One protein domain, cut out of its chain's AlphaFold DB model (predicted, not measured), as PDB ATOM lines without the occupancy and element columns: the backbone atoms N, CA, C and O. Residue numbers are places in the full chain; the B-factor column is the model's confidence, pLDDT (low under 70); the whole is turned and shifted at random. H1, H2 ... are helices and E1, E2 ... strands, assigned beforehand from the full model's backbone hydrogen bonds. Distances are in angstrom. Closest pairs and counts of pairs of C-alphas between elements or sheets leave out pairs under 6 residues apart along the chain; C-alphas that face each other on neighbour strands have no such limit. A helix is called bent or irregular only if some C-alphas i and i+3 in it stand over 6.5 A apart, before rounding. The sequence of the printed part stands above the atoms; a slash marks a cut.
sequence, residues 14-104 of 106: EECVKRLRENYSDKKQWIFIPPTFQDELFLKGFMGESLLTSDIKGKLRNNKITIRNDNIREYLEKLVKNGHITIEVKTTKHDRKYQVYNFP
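AT A GLANCE: This is residues 14 to 104 of the 106 residues of an uncharacterized protein of Candidatus Heimdallarchaeota archaeon LC_3 (UniProt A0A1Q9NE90). Three helices, H2, H3 and H4, make the middle of an elongated model, with a three-stranded antiparallel sheet at one end and, at the other end, H1 next to a small parallel pair of strands, E1 and E3. H3 and H4 pack on the larger sheet, and its hairpin E4 and E5 runs outward to the far tip, while contacts between the helices are few. The printed part has 91 residues with four named helices and five named strands, in the order H1 E1 H2 E2 H3 E3 H4 E4 E5; the larger sheet has the order E2 E5 E4. The class is mixed, helices and strands, and the whole is compact by its radius of gyration of the C-alphas, 14.1 A, with spans of 46 by 27 by 23 A.

IN THESE COORDINATES: H1, residues 14 to 24, begins at C-alpha 14 (231.560, 148.642, 206.017) and is 14.9 A long. E1 is residues 31 to 33, 6.3 A. H2, residues 35 to 45, is 14.8 A long and irregular: C-alphas 36 and 39 are 7.1 A apart. E2 is residues 50 to 52, 7.2 A, and H3, residues 53 to 62, 14.2 A, begins at C-alpha 53 (236.192, 158.009, 190.473). E3 is residues 65 to 67, 6.7 A, and H4 is residues 72 to 81, 14.2 A. E4, residues 86 to 91, is 16.8 A long, and E5, residues 97 to 102, 16.2 A, ends at C-alpha 102 (228.580, 164.074, 195.398).

HOW THE PARTS SIT: H1 and H2 only just touch, with 3 pairs of C-alphas within 8 A, the closest those of Cys 16 and Leu 41 at 7.3 A; they run opposite ways at a shallow tilt of 30 degrees. E1 and E3 are parallel, with N 66 and O 31 at 2.8 A. H2 and H3 are near each other. H3 and H4 only just touch, with 3 such pairs, the closest those of Thr 53 and Arg 73 at 6.6 A, at a steep tilt of 56 degrees. H3 is on the sheet E2 E5 E4 at a height over the sheet of 6.6 A, over none of its strands. H4 is on one face of that sheet, giving two layers, a helix and a sheet; the closest C-alphas of H4 and E4 are those of Val 80 and Thr 86, 5.5 A. E2 and E5 are antiparallel, with N 101 and O 51 at 2.8 A; in the hairpin E4 and E5, N 88 and O 100 are at 2.8 A. Every O i to N i+4 pair is within hydrogen-bond range in H1, H3 and H4, and 5 of 7 in H2.

THE WHOLE: The C-alphas farthest apart, those of Asn 23 and His 94, are 46.6 A apart. The printed part has no cut, and no link is long. Mean pLDDT of the printed part is 81.8; residues 14 to 17, 19 to 29 and 68 to 70 are under 70.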
ATOM      1  N   GLU A  14     230.863 149.599 205.152       67.00
ATOM      2  CA  GLU A  14     231.560 148.642 206.017       67.00
ATOM      3  C   GLU A  14     230.620 147.539 206.507       67.00
ATOM      4  O   GLU A  14     230.986 146.362 206.502       67.00
ATOM      5  N   GLU A  15     229.387 147.895 206.870       69.62
ATOM      6  CA  GLU A  15     228.342 146.958 207.266       69.62
ATOM      7  C   GLU A  15     227.894 146.104 206.077       69.62
ATOM      8  O   GLU A  15     227.775 144.885 206.212       69.62
ATOM      9  N   CYS A  16     227.736 146.717 204.897       69.69
ATOM     10  CA  CYS A  16     227.470 145.995 203.654       69.69
ATOM     11  C   CYS A  16     228.552 144.937 203.398       69.69
ATOM     12  O   CYS A  16     228.254 143.753 203.242       69.69
ATOM     13  N   VAL A  17     229.824 145.343 203.442       68.19
ATOM     14  CA  VAL A  17     230.975 144.453 203.241       68.19
ATOM     15  C   VAL A  17     231.027 143.363 204.302       68.19
ATOM     16  O   VAL A  17     231.289 142.208 203.966       68.19
ATOM     17  N   LYS A  18     230.783 143.693 205.573       70.81
ATOM     18  CA  LYS A  18     230.788 142.720 206.668       70.81
ATOM     19  C   LYS A  18     229.724 141.644 206.452       70.81
ATOM     20  O   LYS A  18     230.075 140.467 206.456       70.81
ATOM     21  N   ARG A  19     228.476 142.032 206.180       67.56
ATOM     22  CA  ARG A  19     227.379 141.081 205.939       67.56
ATOM     23  C   ARG A  19     227.602 140.253 204.678       67.56
ATOM     24  O   ARG A  19     227.345 139.055 204.675       67.56
ATOM     25  N   LEU A  20     228.132 140.861 203.617       67.69
ATOM     26  CA  LEU A  20     228.482 140.132 202.399       67.69
ATOM     27  C   LEU A  20     229.608 139.121 202.637       67.69
ATOM     28  O   LEU A  20     229.569 138.030 202.079       67.69
ATOM     29  N   ARG A  21     230.588 139.436 203.491       66.56
ATOM     30  CA  ARG A  21     231.608 138.463 203.912       66.56
ATOM     31  C   ARG A  21     230.999 137.331 204.731       66.56
ATOM     32  O   ARG A  21     231.312 136.179 204.466       66.56
ATOM     33  N   GLU A  22     230.128 137.649 205.686       67.12
ATOM     34  CA  GLU A  22     229.460 136.652 206.534       67.12
ATOM     35  C   GLU A  22     228.565 135.700 205.723       67.12
ATOM     36  O   GLU A  22     228.537 134.509 206.020       67.12
ATOM     37  N   ASN A  23     227.898 136.198 204.675       61.09
ATOM     38  CA  ASN A  23     226.963 135.414 203.862       61.09
ATOM     39  C   ASN A  23     227.589 134.744 202.626       61.09
ATOM     40  O   ASN A  23     227.083 133.713 202.190       61.09
ATOM     41  N   TYR A  24     228.658 135.305 202.041       55.91
ATOM     42  CA  TYR A  24     229.130 134.890 200.712       55.91
ATOM     43  C   TYR A  24     230.623 134.553 200.605       55.91
ATOM     44  O   TYR A  24     231.033 134.119 199.525       55.91
ATOM     45  N   SER A  25     231.476 134.736 201.630       52.41
ATOM     46  CA  SER A  25     232.897 134.412 201.417       52.41
ATOM     47  C   SER A  25     233.793 134.207 202.643       52.41
ATOM     48  O   SER A  25     233.887 135.038 203.546       52.41
ATOM     49  N   ASP A  26     234.600 133.146 202.563       53.75
ATOM     50  CA  ASP A  26     235.836 132.968 203.319       53.75
ATOM     51  C   ASP A  26     236.761 134.190 203.155       53.75
ATOM     52  O   ASP A  26     236.935 134.723 202.058       53.75
ATOM     53  N   LYS A  27     237.389 134.631 204.256       55.09
ATOM     54  CA  LYS A  27     237.999 135.964 204.512       55.09
ATOM     55  C   LYS A  27     239.032 136.512 203.493       55.09
ATOM     56  O   LYS A  27     239.633 137.566 203.732       55.09
ATOM     57  N   LYS A  28     239.305 135.836 202.373       54.41
ATOM     58  CA  LYS A  28     240.364 136.178 201.409       54.41
ATOM     59  C   LYS A  28     239.906 136.451 199.972       54.41
ATOM     60  O   LYS A  28     240.704 137.070 199.266       54.41
ATOM     61  N   GLN A  29     238.701 136.069 199.551       65.44
ATOM     62  CA  GLN A  29     238.256 136.246 198.159       65.44
ATOM     63  C   GLN A  29     237.614 137.619 197.900       65.44
ATOM     64  O   GLN A  29     237.244 138.342 198.826       65.44
ATOM     65  N   TRP A  30     237.562 138.003 196.621       70.38
ATOM     66  CA  TRP A  30     236.839 139.189 196.168       70.38
ATOM     67  C   TRP A  30     235.336 138.963 196.303       70.38
ATOM     68  O   TRP A  30     234.826 137.912 195.925       70.38
ATOM     69  N   ILE A  31     234.637 139.967 196.817       74.94
ATOM     70  CA  ILE A  31     233.192 139.960 197.003       74.94
ATOM     71  C   ILE A  31     232.568 140.517 195.734       74.94
ATOM     72  O   ILE A  31     232.765 141.689 195.406       74.94
ATOM     73  N   PHE A  32     231.821 139.682 195.024       77.31
ATOM     74  CA  PHE A  32     231.039 140.129 193.883       77.31
ATOM     75  C   PHE A  32     229.708 140.713 194.352       77.31
ATOM     76  O   PHE A  32     228.953 140.047 195.056       77.31
ATOM     77  N   ILE A  33     229.418 141.944 193.936       74.06
ATOM     78  CA  ILE A  33     228.154 142.619 194.243       74.06
ATOM     79  C   ILE A  33     227.183 142.405 193.084       74.06
ATOM     80  O   ILE A  33     227.453 142.880 191.967       74.06
ATOM     81  N   PRO A  34     226.046 141.728 193.322       72.12
ATOM     82  CA  PRO A  34     225.015 141.591 192.310       72.12
ATOM     83  C   PRO A  34     224.519 142.971 191.845       72.12
ATOM     84  O   PRO A  34     224.422 143.888 192.662       72.12
ATOM     85  N   PRO A  35     224.161 143.139 190.558       75.50
ATOM     86  CA  PRO A  35     223.676 144.415 190.021       75.50
ATOM     87  C   PRO A  35     222.523 145.049 190.808       75.50
ATOM     88  O   PRO A  35     222.437 146.268 190.879       75.50
ATOM     89  N   THR A  36     221.670 144.230 191.426       73.06
ATOM     90  CA  THR A  36     220.534 144.660 192.255       73.06
ATOM     91  C   THR A  36     220.944 145.449 193.497       73.06
ATOM     92  O   THR A  36     220.174 146.285 193.951       73.06
ATOM     93  N   PHE A  37     222.153 145.224 194.018       75.25
ATOM     94  CA  PHE A  37     222.673 145.883 195.221       75.25
ATOM     95  C   PHE A  37     223.698 146.978 194.914       75.25
ATOM     96  O   PHE A  37     224.212 147.610 195.834       75.25
ATOM     97  N   GLN A  38     224.029 147.212 193.639       83.12
ATOM     98  CA  GLN A  38     225.021 148.227 193.279       83.12
ATOM     99  C   GLN A  38     224.518 149.632 193.608       83.12
ATOM    100  O   GLN A  38     225.261 150.400 194.209       83.12
ATOM    101  N   ASP A  39     223.259 149.953 193.292       85.06
ATOM    102  CA  ASP A  39     222.733 151.306 193.521       85.06
ATOM    103  C   ASP A  39     222.775 151.601 195.022       85.06
ATOM    104  O   ASP A  39     223.300 152.621 195.459       85.06
ATOM    105  N   GLU A  40     222.344 150.636 195.827       82.94
ATOM    106  CA  GLU A  40     222.347 150.746 197.276       82.94
ATOM    107  C   GLU A  40     223.770 150.831 197.861       82.94
ATOM    108  O   GLU A  40     224.031 151.688 198.705       82.94
ATOM    109  N   LEU A  41     224.716 150.023 197.366       85.44
ATOM    110  CA  LEU A  41     226.128 150.103 197.751       85.44
ATOM    111  C   LEU A  41     226.708 151.493 197.489       85.44
ATOM    112  O   LEU A  41     227.421 152.016 198.337       85.44
ATOM    113  N   PHE A  42     226.451 152.080 196.322       87.94
ATOM    114  CA  PHE A  42     227.014 153.383 195.980       87.94
ATOM    115  C   PHE A  42     226.324 154.510 196.753       87.94
ATOM    116  O   PHE A  42     227.003 155.361 197.319       87.94
ATOM    117  N   LEU A  43     224.993 154.504 196.815       87.56
ATOM    118  CA  LEU A  43     224.229 155.580 197.442       87.56
ATOM    119  C   LEU A  43     224.385 155.599 198.962       87.56
ATOM    120  O   LEU A  43     224.592 156.666 199.528       87.56
ATOM    121  N   LYS A  44     224.341 154.438 199.622       84.31
ATOM    122  CA  LYS A  44     224.513 154.352 201.082       84.31
ATOM    123  C   LYS A  44     225.964 154.173 201.495       84.31
ATOM    124  O   LYS A  44     226.364 154.618 202.563       84.31
ATOM    125  N   GLY A  45     226.775 153.522 200.667       83.62
ATOM    126  CA  GLY A  45     228.174 153.278 200.997       83.62
ATOM    127  C   GLY A  45     229.073 154.506 200.892       83.62
ATOM    128  O   GLY A  45     230.108 154.539 201.553       83.62
ATOM    129  N   PHE A  46     228.675 155.505 200.102       89.19
ATOM    130  CA  PHE A  46     229.385 156.779 199.968       89.19
ATOM    131  C   PHE A  46     228.531 157.973 200.403       89.19
ATOM    132  O   PHE A  46     228.860 159.103 200.064       89.19
ATOM    133  N   MET A  47     227.432 157.730 201.120       89.38
ATOM    134  CA  MET A  47     226.490 158.761 201.559       89.38
ATOM    135  C   MET A  47     227.205 159.905 202.288       89.38
ATOM    136  O   MET A  47     228.024 159.661 203.174       89.38
ATOM    137  N   GLY A  48     226.898 161.147 201.909       88.12
ATOM    138  CA  GLY A  48     227.518 162.350 202.469       88.12
ATOM    139  C   GLY A  48     228.937 162.640 201.979       88.12
ATOM    140  O   GLY A  48     229.552 163.608 202.425       88.12
ATOM    141  N   GLU A  49     229.480 161.841 201.060       91.25
ATOM    142  CA  GLU A  49     230.829 162.038 200.547       91.25
ATOM    143  C   GLU A  49     230.869 162.721 199.172       91.25
ATOM    144  O   GLU A  49     229.983 162.574 198.326       91.25
ATOM    145  N   SER A  50     231.977 163.420 198.922       93.12
ATOM    146  CA  SER A  50     232.339 163.990 197.623       93.12
ATOM    147  C   SER A  50     233.617 163.324 197.130       93.12
ATOM    148  O   SER A  50     234.705 163.608 197.635       93.12
ATOM    149  N   LEU A  51     233.502 162.429 196.151       93.12
ATOM    150  CA  LEU A  51     234.585 161.524 195.766       93.12
ATOM    151  C   LEU A  51     234.933 161.608 194.284       93.12
ATOM    152  O   LEU A  51     234.065 161.747 193.420       93.12
ATOM    153  N   LEU A  52     236.217 161.438 193.966       93.38
ATOM    154  CA  LEU A  52     236.648 161.164 192.599       93.38
ATOM    155  C   LEU A  52     236.359 159.704 192.242       93.38
ATOM    156  O   LEU A  52     236.346 158.816 193.098       93.38
ATOM    157  N   THR A  53     236.262 159.405 190.945       90.00
ATOM    158  CA  THR A  53     236.192 158.009 190.473       90.00
ATOM    159  C   THR A  53     237.370 157.168 190.982       90.00
ATOM    160  O   THR A  53     237.210 155.977 191.242       90.00
ATOM    161  N   SER A  54     238.561 157.766 191.124       89.62
ATOM    162  CA  SER A  54     239.747 157.098 191.675       89.62
ATOM    163  C   SER A  54     239.579 156.710 193.140       89.62
ATOM    164  O   SER A  54     239.994 155.618 193.523       89.62
ATOM    165  N   ASP A  55     238.942 157.566 193.936       90.88
ATOM    166  CA  ASP A  55     238.756 157.339 195.370       90.88
ATOM    167  C   ASP A  55     237.741 156.221 195.594       90.88
ATOM    168  O   ASP A  55     237.990 155.295 196.364       90.88
ATOM    169  N   ILE A  56     236.653 156.236 194.819       90.00
ATOM    170  CA  ILE A  56     235.644 155.170 194.790       90.00
ATOM    171  C   ILE A  56     236.299 153.835 194.415       90.00
ATOM    172  O   ILE A  56     236.157 152.845 195.132       90.00
ATOM    173  N   LYS A  57     237.095 153.808 193.333       88.56
ATOM    174  CA  LYS A  57     237.871 152.622 192.925       88.56
ATOM    175  C   LYS A  57     238.793 152.127 194.041       88.56
ATOM    176  O   LYS A  57     238.859 150.922 194.289       88.56
ATOM    177  N   GLY A  58     239.484 153.042 194.718       88.19
ATOM    178  CA  GLY A  58     240.346 152.738 195.857       88.19
ATOM    179  C   GLY A  58     239.575 152.094 197.008       88.19
ATOM    180  O   GLY A  58     239.973 151.036 197.493       88.19
ATOM    181  N   LYS A  59     238.433 152.672 197.396       87.56
ATOM    182  CA  LYS A  59     237.568 152.145 198.461       87.56
ATOM    183  C   LYS A  59     237.023 150.756 198.137       87.56
ATOM    184  O   LYS A  59     237.096 149.871 198.992       87.56
ATOM    185  N   LEU A  60     236.543 150.528 196.914       86.81
ATOM    186  CA  LEU A  60     236.074 149.207 196.482       86.81
ATOM    187  C   LEU A  60     237.210 148.176 196.534       86.81
ATOM    188  O   LEU A  60     237.059 147.115 197.142       86.81
ATOM    189  N   ARG A  61     238.388 148.512 195.992       85.31
ATOM    190  CA  ARG A  61     239.564 147.628 195.992       85.31
ATOM    191  C   ARG A  61     240.058 147.298 197.402       85.31
ATOM    192  O   ARG A  61     240.334 146.133 197.679       85.31
ATOM    193  N   ASN A  62     240.135 148.286 198.293       84.62
ATOM    194  CA  ASN A  62     240.554 148.091 199.687       84.62
ATOM    195  C   ASN A  62     239.609 147.145 200.437       84.62
ATOM    196  O   ASN A  62     240.047 146.334 201.251       84.62
ATOM    197  N   ASN A  63     238.321 147.190 200.100       79.44
ATOM    198  CA  ASN A  63     237.317 146.291 200.658       79.44
ATOM    199  C   ASN A  63     237.211 144.943 199.924       79.44
ATOM    200  O   ASN A  63     236.461 144.071 200.370       79.44
ATOM    201  N   LYS A  64     238.014 144.736 198.867       79.94
ATOM    202  CA  LYS A  64     237.971 143.585 197.950       79.94
ATOM    203  C   LYS A  64     236.604 143.411 197.286       79.94
ATOM    204  O   LYS A  64     236.139 142.290 197.114       79.94
ATOM    205  N   ILE A  65     235.957 144.514 196.934       80.81
ATOM    206  CA  ILE A  65     234.660 144.531 196.263       80.81
ATOM    207  C   ILE A  65     234.878 144.590 194.755       80.81
ATOM    208  O   ILE A  65     235.611 145.449 194.265       80.81
ATOM    209  N   THR A  66     234.204 143.710 194.023       79.75
ATOM    210  CA  THR A  66     234.114 143.754 192.564       79.75
ATOM    211  C   THR A  66     232.654 143.901 192.146       79.75
ATOM    212  O   THR A  66     231.758 143.309 192.750       79.75
ATOM    213  N   ILE A  67     232.396 144.695 191.110       76.12
ATOM    214  CA  ILE A  67     231.049 144.941 190.583       76.12
ATOM    215  C   ILE A  67     230.947 144.431 189.144       76.12
ATOM    216  O   ILE A  67     231.937 144.367 188.419       76.12
ATOM    217  N   ARG A  68     229.740 144.047 188.716       64.31
ATOM    218  CA  ARG A  68     229.452 143.740 187.306       64.31
ATOM    219  C   ARG A  68     229.536 145.049 186.517       64.31
ATOM    220  O   ARG A  68     228.812 145.970 186.873       64.31
ATOM    221  N   ASN A  69     230.366 145.089 185.471       60.53
ATOM    222  CA  ASN A  69     230.951 146.279 184.827       60.53
ATOM    223  C   ASN A  69     232.101 146.906 185.626       60.53
ATOM    224  O   ASN A  69     231.892 147.751 186.488       60.53
ATOM    225  N   ASP A  70     233.338 146.597 185.225       63.25
ATOM    226  CA  ASP A  70     234.549 147.306 185.674       63.25
ATOM    227  C   ASP A  70     234.534 148.813 185.339       63.25
ATOM    228  O   ASP A  70     235.374 149.588 185.815       63.25
ATOM    229  N   ASN A  71     233.567 149.267 184.533       80.00
ATOM    230  CA  ASN A  71     233.401 150.674 184.210       80.00
ATOM    231  C   ASN A  71     232.561 151.427 185.252       80.00
ATOM    232  O   ASN A  71     231.442 151.875 185.001       80.00
ATOM    233  N   ILE A  72     233.157 151.623 186.430       86.25
ATOM    234  CA  ILE A  72     232.602 152.437 187.527       86.25
ATOM    235  C   ILE A  72     232.186 153.834 187.048       86.25
ATOM    236  O   ILE A  72     231.224 154.394 187.561       86.25
ATOM    237  N   ARG A  73     232.878 154.405 186.055       86.25
ATOM    238  CA  ARG A  73     232.542 155.732 185.531       86.25
ATOM    239  C   ARG A  73     231.174 155.746 184.849       86.25
ATOM    240  O   ARG A  73     230.363 156.597 185.190       86.25
ATOM    241  N   GLU A  74     230.911 154.808 183.938       87.38
ATOM    242  CA  GLU A  74     229.600 154.698 183.273       87.38
ATOM    243  C   GLU A  74     228.478 154.496 184.291       87.38
ATOM    244  O   GLU A  74     227.394 155.067 184.176       87.38
ATOM    245  N   TYR A  75     228.756 153.703 185.323       88.38
ATOM    246  CA  TYR A  75     227.797 153.453 186.381       88.38
ATOM    247  C   TYR A  75     227.482 154.718 187.200       88.38
ATOM    248  O   TYR A  75     226.317 155.037 187.428       88.38
ATOM    249  N   LEU A  76     228.502 155.498 187.566       89.94
ATOM    250  CA  LEU A  76     228.308 156.790 188.227       89.94
ATOM    251  C   LEU A  76     227.564 157.788 187.330       89.94
ATOM    252  O   LEU A  76     226.674 158.487 187.802       89.94
ATOM    253  N   GLU A  77     227.870 157.834 186.031       90.19
ATOM    254  CA  GLU A  77     227.151 158.676 185.065       90.19
ATOM    255  C   GLU A  77     225.664 158.286 184.960       90.19
ATOM    256  O   GLU A  77     224.805 159.165 184.864       90.19
ATOM    257  N   LYS A  78     225.332 156.992 185.065       90.94
ATOM    258  CA  LYS A  78     223.940 156.525 185.170       90.94
ATOM    259  C   LYS A  78     223.267 157.030 186.452       90.94
ATOM    260  O   LYS A  78     222.138 157.512 186.377       90.94
ATOM    261  N   LEU A  79     223.940 156.957 187.604       90.94
ATOM    262  CA  LEU A  79     223.398 157.472 188.870       90.94
ATOM    263  C   LEU A  79     223.165 158.990 188.822       90.94
ATOM    264  O   LEU A  79     222.139 159.462 189.312       90.94
ATOM    265  N   VAL A  80     224.066 159.738 188.175       93.12
ATOM    266  CA  VAL A  80     223.897 161.179 187.915       93.12
ATOM    267  C   VAL A  80     222.682 161.426 187.022       93.12
ATOM    268  O   VAL A  80     221.838 162.259 187.340       93.12
ATOM    269  N   LYS A  81     222.555 160.683 185.916       92.81
ATOM    270  CA  LYS A  81     221.431 160.815 184.976       92.81
ATOM    271  C   LYS A  81     220.079 160.529 185.638       92.81
ATOM    272  O   LYS A  81     219.089 161.165 185.293       92.81
ATOM    273  N   ASN A  82     220.054 159.592 186.581       89.69
ATOM    274  CA  ASN A  82     218.868 159.250 187.361       89.69
ATOM    275  C   ASN A  82     218.582 160.248 188.500       89.69
ATOM    276  O   ASN A  82     217.567 160.112 189.176       89.69
ATOM    277  N   GLY A  83     219.451 161.239 188.723       89.88
ATOM    278  CA  GLY A  83     219.280 162.264 189.754       89.88
ATOM    279  C   GLY A  83     219.581 161.794 191.177       89.88
ATOM    280  O   GLY A  83     219.239 162.496 192.122       89.88
ATOM    281  N   HIS A  84     220.210 160.627 191.355       90.81
ATOM    282  CA  HIS A  84     220.533 160.108 192.688       90.81
ATOM    283  C   HIS A  84     221.782 160.749 193.298       90.81
ATOM    284  O   HIS A  84     221.892 160.850 194.515       90.81
ATOM    285  N   ILE A  85     222.728 161.162 192.456       93.38
ATOM    286  CA  ILE A  85     223.963 161.847 192.854       93.38
ATOM    287  C   ILE A  85     224.195 163.037 191.927       93.38
ATOM    288  O   ILE A  85     223.661 163.081 190.817       93.38
ATOM    289  N   THR A  86     225.023 163.990 192.345       93.94
ATOM    290  CA  THR A  86     225.418 165.118 191.487       93.94
ATOM    291  C   THR A  86     226.878 165.004 191.075       93.94
ATOM    292  O   THR A  86     227.670 164.300 191.701       93.94
ATOM    293  N   ILE A  87     227.240 165.685 189.990       94.69
ATOM    294  CA  ILE A  87     228.614 165.743 189.497       94.69
ATOM    295  C   ILE A  87     229.066 167.197 189.419       94.69
ATOM    296  O   ILE A  87     228.360 168.052 188.890       94.69
ATOM    297  N   GLU A  88     230.260 167.468 189.930       93.75
ATOM    298  CA  GLU A  88     230.912 168.769 189.860       93.75
ATOM    299  C   GLU A  88     232.224 168.646 189.082       93.75
ATOM    300  O   GLU A  88     233.030 167.742 189.322       93.75
ATOM    301  N   VAL A  89     232.454 169.556 188.134       92.06
ATOM    302  CA  VAL A  89     233.712 169.620 187.384       92.06
ATOM    303  C   VAL A  89     234.607 170.670 188.022       92.06
ATOM    304  O   VAL A  89     234.302 171.860 187.980       92.06
ATOM    305  N   LYS A  90     235.739 170.235 188.571       89.75
ATOM    306  CA  LYS A  90     236.765 171.114 189.136       89.75
ATOM    307  C   LYS A  90     237.983 171.179 188.225       89.75
ATOM    308  O   LYS A  90     238.289 170.233 187.499       89.75
ATOM    309  N   THR A  91     238.710 172.287 188.307       90.06
ATOM    310  CA  THR A  91     239.941 172.514 187.544       90.06
ATOM    311  C   THR A  91     241.122 172.631 188.504       90.06
ATOM    312  O   THR A  91     241.045 173.302 189.532       90.06
ATOM    313  N   THR A  92     242.218 171.935 188.209       87.56
ATOM    314  CA  THR A  92     243.474 172.058 188.968       87.56
ATOM    315  C   THR A  92     244.230 173.334 188.593       87.56
ATOM    316  O   THR A  92     243.944 173.958 187.576       87.56
ATOM    317  N   LYS A  93     245.285 173.668 189.351       82.69
ATOM    318  CA  LYS A  93     246.217 174.768 189.026       82.69
ATOM    319  C   LYS A  93     246.910 174.636 187.653       82.69
ATOM    320  O   LYS A  93     247.490 175.606 187.194       82.69
ATOM    321  N   HIS A  94     246.866 173.457 187.026       89.62
ATOM    322  CA  HIS A  94     247.461 173.173 185.713       89.62
ATOM    323  C   HIS A  94     246.393 172.957 184.624       89.62
ATOM    324  O   HIS A  94     246.590 172.130 183.735       89.62
ATOM    325  N   ASP A  95     245.215 173.575 184.756       87.81
ATOM    326  CA  ASP A  95     244.084 173.467 183.814       87.81
ATOM    327  C   ASP A  95     243.525 172.050 183.580       87.81
ATOM    328  O   ASP A  95     242.663 171.822 182.727       87.81
ATOM    329  N   ARG A  96     243.944 171.061 184.377       87.56
ATOM    330  CA  ARG A  96     243.355 169.718 184.305       87.56
ATOM    331  C   ARG A  96     241.981 169.720 184.951       87.56
ATOM    332  O   ARG A  96     241.871 170.043 186.135       87.56
ATOM    333  N   LYS A  97     240.970 169.312 184.187       88.56
ATOM    334  CA  LYS A  97     239.596 169.118 184.659       88.56
ATOM    335  C   LYS A  97     239.434 167.733 185.274       88.56
ATOM    336  O   LYS A  97     239.915 166.747 184.716       88.56
ATOM    337  N   TYR A  98     238.737 167.659 186.396       88.81
ATOM    338  CA  TYR A  98     238.382 166.413 187.063       88.81
ATOM    339  C   TYR A  98     236.941 166.467 187.565       88.81
ATOM    340  O   TYR A  98     236.394 167.540 187.812       88.81
ATOM    341  N   GLN A  99     236.326 165.294 187.664       92.19
ATOM    342  CA  GLN A  99     234.936 165.125 188.068       92.19
ATOM    343  C   GLN A  99     234.877 164.624 189.508       92.19
ATOM    344  O   GLN A  99     235.485 163.603 189.834       92.19
ATOM    345  N   VAL A 100     234.140 165.349 190.342       93.50
ATOM    346  CA  VAL A 100     233.805 164.977 191.716       93.50
ATOM    347  C   VAL A 100     232.339 164.563 191.735       93.50
ATOM    348  O   VAL A 100     231.487 165.298 191.239       93.50
ATOM    349  N   TYR A 101     232.050 163.392 192.284       94.19
ATOM    350  CA  TYR A 101     230.697 162.873 192.449       94.19
ATOM    351  C   TYR A 101     230.260 163.108 193.889       94.19
ATOM    352  O   TYR A 101     230.967 162.697 194.809       94.19
ATOM    353  N   ASN A 102     229.122 163.771 194.078       93.44
ATOM    354  CA  ASN A 102     228.580 164.074 195.398       93.44
ATOM    355  C   ASN A 102     227.385 163.173 195.681       93.44
ATOM    356  O   ASN A 102     226.395 163.183 194.941       93.44
ATOM    357  N   PHE A 103     227.488 162.427 196.769       92.50
ATOM    358  CA  PHE A 103     226.456 161.531 197.258       92.50
ATOM    359  C   PHE A 103     225.688 162.263 198.368       92.50
ATOM    360  O   PHE A 103     226.288 162.578 199.396       92.50
ATOM    361  N   PRO A 104     224.401 162.596 198.174       87.50
ATOM    362  CA  PRO A 104     223.641 163.355 199.166       87.50
ATOM    363  C   PRO A 104     223.507 162.581 200.486       87.50
ATOM    364  O   PRO A 104     223.437 161.354 200.480       87.50
TER     365      PRO A 104